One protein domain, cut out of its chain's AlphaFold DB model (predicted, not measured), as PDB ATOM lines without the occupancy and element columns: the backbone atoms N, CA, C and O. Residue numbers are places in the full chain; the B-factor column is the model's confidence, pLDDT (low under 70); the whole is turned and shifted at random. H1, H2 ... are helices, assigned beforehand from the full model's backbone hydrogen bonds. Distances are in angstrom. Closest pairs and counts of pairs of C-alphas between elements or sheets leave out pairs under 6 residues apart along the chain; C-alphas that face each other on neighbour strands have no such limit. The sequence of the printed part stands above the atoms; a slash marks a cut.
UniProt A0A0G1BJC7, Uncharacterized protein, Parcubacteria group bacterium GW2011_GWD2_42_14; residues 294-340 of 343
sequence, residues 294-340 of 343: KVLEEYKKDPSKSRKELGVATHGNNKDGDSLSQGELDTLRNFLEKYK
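AT A GLANCE: This is residues 294 to 340 of the 343 residues of an uncharacterized protein of Parcubacteria group bacterium GW2011_GWD2_42_14 (UniProt A0A0G1BJC7). A straight helix, H2, and a shorter one, H1, sit close at a steep slant, and a long looping link between them, residues 302 to 325, fills the opposite end of the domain from the last turns of H2. Residues 334 to 340, of which 334 to 338 belong to H2, stick out free and make that end of the longest axis. The printed part has 47 residues with two named helices, H1 then H2 along the chain, and no named strand; the class is all helix, though under half of the residues, 21 of 47, are in named elements. The whole is compact, with a radius of gyration of the C-alphas of 10.6 A, and spans 30 by 25 by 16 A.

IN THESE COORDINATES: H2, residues 326 to 338, runs 18.1 A from C-alpha 326 at (181.688, 87.224, 159.553) to C-alpha 338 at (195.192, 77.451, 166.620). H1, residues 294 to 301, begins at C-alpha 294 at (195.502, 94.288, 165.581) and is 10.6 A long from first to last C-alpha.

HOW THE PARTS SIT: H2 and H1 are close but not clearly touching, with 2 pairs of C-alphas within 8 A. Their closest C-alphas, those of Leu 329 and Leu 296, are 7.4 A apart. Their lines stand at a steep tilt of 47 degrees, and they run opposite ways. In both H1 and H2 every O i to N i+4 pair is within hydrogen-bond range.

THE WHOLE: The two C-alphas farthest apart, those of Asn 317 and Lys 340, are 30.2 A apart. The printed part has no cut. The link from H1 to H2 is long, with 24 residues. The mean pLDDT of the printed part is 85.7; residues 315 to 317 are under 70.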
ATOM      1  N   LYS A 294     195.684  92.877 165.928       93.88
ATOM      2  CA  LYS A 294     195.502  94.288 165.581       93.88
ATOM      3  C   LYS A 294     194.311  94.495 164.643       93.88
ATOM      4  O   LYS A 294     193.488  95.368 164.905       93.88
ATOM      5  N   VAL A 295     194.164  93.658 163.610       93.94
ATOM      6  CA  VAL A 295     193.002  93.699 162.701       93.94
ATOM      7  C   VAL A 295     191.692  93.511 163.469       93.94
ATOM      8  O   VAL A 295     190.767  94.307 163.313       93.94
ATOM      9  N   LEU A 296     191.607  92.489 164.328       93.31
ATOM     10  CA  LEU A 296     190.394  92.199 165.098       93.31
ATOM     11  C   LEU A 296     190.061  93.303 166.113       93.31
ATOM     12  O   LEU A 296     188.888  93.626 166.303       93.31
ATOM     13  N   GLU A 297     191.066  93.900 166.753       94.06
ATOM     14  CA  GLU A 297     190.881  95.023 167.673       94.06
ATOM     15  C   GLU A 297     190.432  96.297 166.958       94.06
ATOM     16  O   GLU A 297     189.539  96.997 167.445       94.06
ATOM     17  N   GLU A 298     191.033  96.608 165.811       93.44
ATOM     18  CA  GLU A 298     190.646  97.760 165.003       93.44
ATOM     19  C   GLU A 298     189.237  97.605 164.437       93.44
ATOM     20  O   GLU A 298     188.450  98.546 164.532       93.44
ATOM     21  N   TYR A 299     188.886  96.417 163.941       92.06
ATOM     22  CA  TYR A 299     187.532  96.120 163.478       92.06
ATOM     23  C   TYR A 299     186.509  96.172 164.623       92.06
ATOM     24  O   TYR A 299     185.394  96.652 164.449       92.06
ATOM     25  N   LYS A 300     186.874  95.729 165.835       92.69
ATOM     26  CA  LYS A 300     186.000  95.836 167.017       92.69
ATOM     27  C   LYS A 300     185.724  97.293 167.405       92.69
ATOM     28  O   LYS A 300     184.644  97.580 167.918       92.69
ATOM     29  N   LYS A 301     186.694  98.191 167.201       93.56
ATOM     30  CA  LYS A 301     186.536  99.637 167.439       93.56
ATOM     31  C   LYS A 301     185.686 100.295 166.353       93.56
ATOM     32  O   LYS A 301     184.881 101.162 166.679       93.56
ATOM     33  N   ASP A 302     185.863  99.880 165.102       92.25
ATOM     34  CA  ASP A 302     185.120 100.401 163.957       92.25
ATOM     35  C   ASP A 302     184.858  99.303 162.903       92.25
ATOM     36  O   ASP A 302     185.709  99.047 162.044       92.25
ATOM     37  N   PRO A 303     183.669  98.668 162.938       90.56
ATOM     38  CA  PRO A 303     183.292  97.623 161.984       90.56
ATOM     39  C   PRO A 303     183.101  98.119 160.545       90.56
ATOM     40  O   PRO A 303     182.941  97.303 159.637       90.56
ATOM     41  N   SER A 304     183.063  99.438 160.321       89.38
ATOM     42  CA  SER A 304     182.879 100.011 158.983       89.38
ATOM     43  C   SER A 304     184.176 100.097 158.179       89.38
ATOM     44  O   SER A 304     184.116 100.283 156.963       89.38
ATOM     45  N   LYS A 305     185.334  99.905 158.832       89.62
ATOM     46  CA  LYS A 305     186.639  99.904 158.171       89.62
ATOM     47  C   LYS A 305     186.702  98.868 157.053       89.62
ATOM     48  O   LYS A 305     186.362  97.692 157.222       89.62
ATOM     49  N   SER A 306     187.205  99.320 155.917       88.44
ATOM     50  CA  SER A 306     187.465  98.495 154.746       88.44
ATOM     51  C   SER A 306     188.671  97.572 154.955       88.44
ATOM     52  O   SER A 306     189.551  97.833 155.784       88.44
ATOM     53  N   ARG A 307     188.761  96.497 154.162       86.81
ATOM     54  CA  ARG A 307     189.923  95.582 154.156       86.81
ATOM     55  C   ARG A 307     191.244  96.329 153.983       86.81
ATOM     56  O   ARG A 307     192.208  96.039 154.688       86.81
ATOM     57  N   LYS A 308     191.263  97.331 153.100       87.12
ATOM     58  CA  LYS A 308     192.442  98.166 152.852       87.12
ATOM     59  C   LYS A 308     192.868  98.966 154.081       87.12
ATOM     60  O   LYS A 308     194.058  99.031 154.372       87.12
ATOM     61  N   GLU A 309     191.920  99.555 154.805       87.00
ATOM     62  CA  GLU A 309     192.206 100.312 156.034       87.00
ATOM     63  C   GLU A 309     192.706  99.412 157.164       87.00
ATOM     64  O   GLU A 309     193.506  99.851 157.986       87.00
ATOM     65  N   LEU A 310     192.279  98.149 157.176       86.62
ATOM     66  CA  LEU A 310     192.746  97.129 158.116       86.62
ATOM     67  C   LEU A 310     194.051  96.448 157.666       86.62
ATOM     68  O   LEU A 310     194.586  95.624 158.401       86.62
ATOM     69  N   GLY A 311     194.573  96.766 156.476       83.12
ATOM     70  CA  GLY A 311     195.777  96.132 155.929       83.12
ATOM     71  C   GLY A 311     195.599  94.649 155.583       83.12
ATOM     72  O   GLY A 311     196.576  93.902 155.571       83.12
ATOM     73  N   VAL A 312     194.364  94.212 155.320       84.75
ATOM     74  CA  VAL A 312     194.036  92.831 154.949       84.75
ATOM     75  C   VAL A 312     194.094  92.691 153.431       84.75
ATOM     76  O   VAL A 312     193.415  93.422 152.708       84.75
ATOM     77  N   ALA A 313     194.896  91.745 152.944       80.19
ATOM     78  CA  ALA A 313     194.984  91.449 151.518       80.19
ATOM     79  C   ALA A 313     193.649  90.909 150.981       80.19
ATOM     80  O   ALA A 313     192.979  90.099 151.624       80.19
ATOM     81  N   THR A 314     193.266  91.339 149.782       72.25
ATOM     82  CA  THR A 314     192.080  90.839 149.084       72.25
ATOM     83  C   THR A 314     192.414  89.610 148.245       72.25
ATOM     84  O   THR A 314     193.408  89.561 147.519       72.25
ATOM     85  N   HIS A 315     191.562  88.589 148.333       60.25
ATOM     86  CA  HIS A 315     191.638  87.389 147.504       60.25
ATOM     87  C   HIS A 315     190.286  87.122 146.832       60.25
ATOM     88  O   HIS A 315     189.228  87.265 147.447       60.25
ATOM     89  N   GLY A 316     190.318  86.721 145.557       67.19
ATOM     90  CA  GLY A 316     189.121  86.388 144.779       67.19
ATOM     91  C   GLY A 316     188.261  87.605 144.412       67.19
ATOM     92  O   GLY A 316     188.772  88.607 143.923       67.19
ATOM     93  N   ASN A 317     186.943  87.499 144.622       61.88
ATOM     94  CA  ASN A 317     185.950  88.514 144.231       61.88
ATOM     95  C   ASN A 317     185.765  89.652 145.257       61.88
ATOM     96  O   ASN A 317     184.921  90.526 145.046       61.88
ATOM     97  N   ASN A 318     186.513  89.645 146.363       72.06
ATOM     98  CA  ASN A 318     186.402  90.661 147.410       72.06
ATOM     99  C   ASN A 318     187.073  91.965 146.963       72.06
ATOM    100  O   ASN A 318     188.210  91.943 146.487       72.06
ATOM    101  N   LYS A 319     186.396  93.107 147.133       74.81
ATOM    102  CA  LYS A 319     186.969  94.420 146.809       74.81
ATOM    103  C   LYS A 319     187.635  95.038 148.033       74.81
ATOM    104  O   LYS A 319     187.144  94.924 149.152       74.81
ATOM    105  N   ASP A 320     188.716  95.773 147.794       74.00
ATOM    106  CA  ASP A 320     189.493  96.465 148.833       74.00
ATOM    107  C   ASP A 320     188.654  97.407 149.709       74.00
ATOM    108  O   ASP A 320     188.986  97.616 150.875       74.00
ATOM    109  N   GLY A 321     187.588  97.981 149.139       76.44
ATOM    110  CA  GLY A 321     186.691  98.927 149.807       76.44
ATOM    111  C   GLY A 321     185.599  98.289 150.664       76.44
ATOM    112  O   GLY A 321     184.920  99.007 151.391       76.44
ATOM    113  N   ASP A 322     185.425  96.970 150.602       83.00
ATOM    114  CA  ASP A 322     184.398  96.273 151.376       83.00
ATOM    115  C   ASP A 322     184.914  95.981 152.803       83.00
ATOM    116  O   ASP A 322     186.114  95.754 153.008       83.00
ATOM    117  N   SER A 323     184.016  95.929 153.791       86.19
ATOM    118  CA  SER A 323     184.332  95.510 155.168       86.19
ATOM    119  C   SER A 323     184.481  93.987 155.292       86.19
ATOM    120  O   SER A 323     184.063  93.229 154.405       86.19
ATOM    121  N   LEU A 324     185.100  93.522 156.384       86.81
ATOM    122  CA  LEU A 324     185.276  92.092 156.659       86.81
ATOM    123  C   LEU A 324     183.928  91.396 156.896       86.81
ATOM    124  O   LEU A 324     183.083  91.862 157.657       86.81
ATOM    125  N   SER A 325     183.749  90.237 156.270       88.12
ATOM    126  CA  SER A 325     182.612  89.350 156.508       88.12
ATOM    127  C   SER A 325     182.764  88.584 157.825       88.12
ATOM    128  O   SER A 325     183.868  88.395 158.339       88.12
ATOM    129  N   GLN A 326     181.654  88.057 158.349       87.31
ATOM    130  CA  GLN A 326     181.688  87.224 159.553       87.31
ATOM    131  C   GLN A 326     182.576  85.978 159.381       87.31
ATOM    132  O   GLN A 326     183.314  85.637 160.297       87.31
ATOM    133  N   GLY A 327     182.571  85.347 158.200       87.31
ATOM    134  CA  GLY A 327     183.416  84.180 157.927       87.31
ATOM    135  C   GLY A 327     184.917  84.498 157.940       87.31
ATOM    136  O   GLY A 327     185.715  83.698 158.427       87.31
ATOM    137  N   GLU A 328     185.315  85.685 157.468       88.31
ATOM    138  CA  GLU A 328     186.706  86.151 157.571       88.31
ATOM    139  C   GLU A 328     187.086  86.417 159.032       88.31
ATOM    140  O   GLU A 328     188.149  85.988 159.475       88.31
ATOM    141  N   LEU A 329     186.204  87.052 159.811       90.25
ATOM    142  CA  LEU A 329     186.433  87.271 161.243       90.25
ATOM    143  C   LEU A 329     186.571  85.951 162.008       90.25
ATOM    144  O   LEU A 329     187.448  85.833 162.862       90.25
ATOM    145  N   ASP A 330     185.740  84.959 161.696       91.75
ATOM    146  CA  ASP A 330     185.820  83.633 162.307       91.75
ATOM    147  C   ASP A 330     187.118  82.920 161.901       91.75
ATOM    148  O   ASP A 330     187.773  82.314 162.745       91.75
ATOM    149  N   THR A 331     187.569  83.077 160.654       90.19
ATOM    150  CA  THR A 331     188.869  82.555 160.192       90.19
ATOM    151  C   THR A 331     190.035  83.183 160.959       90.19
ATOM    152  O   THR A 331     190.916  82.465 161.431       90.19
ATOM    153  N   LEU A 332     190.028  84.507 161.138       91.69
ATOM    154  CA  LEU A 332     191.048  85.230 161.906       91.69
ATOM    155  C   LEU A 332     191.052  84.816 163.388       91.69
ATOM    156  O   LEU A 332     192.117  84.630 163.976       91.69
ATOM    157  N   ARG A 333     189.876  84.620 163.999       92.75
ATOM    158  CA  ARG A 333     189.762  84.109 165.377       92.75
ATOM    159  C   ARG A 333     190.301  82.684 165.492       92.75
ATOM    160  O   ARG A 333     191.132  82.428 166.357       92.75
ATOM    161  N   ASN A 334     189.900  81.797 164.584       92.31
ATOM    162  CA  ASN A 334     190.364  80.410 164.551       92.31
ATOM    163  C   ASN A 334     191.883  80.326 164.343       92.31
ATOM    164  O   ASN A 334     192.540  79.471 164.935       92.31
ATOM    165  N   PHE A 335     192.459  81.227 163.541       91.44
ATOM    166  CA  PHE A 335     193.907  81.342 163.381       91.44
ATOM    167  C   PHE A 335     194.594  81.643 164.722       91.44
ATOM    168  O   PHE A 335     195.519  80.930 165.109       91.44
ATOM    169  N   LEU A 336     194.106  82.639 165.471       91.50
ATOM    170  CA  LEU A 336     194.655  82.970 166.792       91.50
ATOM    171  C   LEU A 336     194.471  81.850 167.819       91.50
ATOM    172  O   LEU A 336     195.348  81.652 168.657       91.50
ATOM    173  N   GLU A 337     193.352  81.126 167.777       90.25
ATOM    174  CA  GLU A 337     193.124  79.979 168.661       90.25
ATOM    175  C   GLU A 337     194.085  78.830 168.355       90.25
ATOM    176  O   GLU A 337     194.677  78.262 169.276       90.25
ATOM    177  N   LYS A 338     194.295  78.524 167.070       87.75
ATOM    178  CA  LYS A 338     195.192  77.451 166.620       87.75
ATOM    179  C   LYS A 338     196.649  77.709 167.014       87.75
ATOM    180  O   LYS A 338     197.356  76.762 167.355       87.75
ATOM    181  N   TYR A 339     197.090  78.966 166.974       84.31
ATOM    182  CA  TYR A 339     198.484  79.358 167.218       84.31
ATOM    183  C   TYR A 339     198.685  80.130 168.527       84.31
ATOM    184  O   TYR A 339     199.680  80.833 168.698       84.31
ATOM    185  N   LYS A 340     197.754  79.994 169.478       74.19
ATOM    186  CA  LYS A 340     197.888  80.606 170.799       74.19
ATOM    187  C   LYS A 340     199.170  80.096 171.481       74.19
ATOM    188  O   LYS A 340     199.391  78.880 171.489       74.19
TER     189      LYS A 340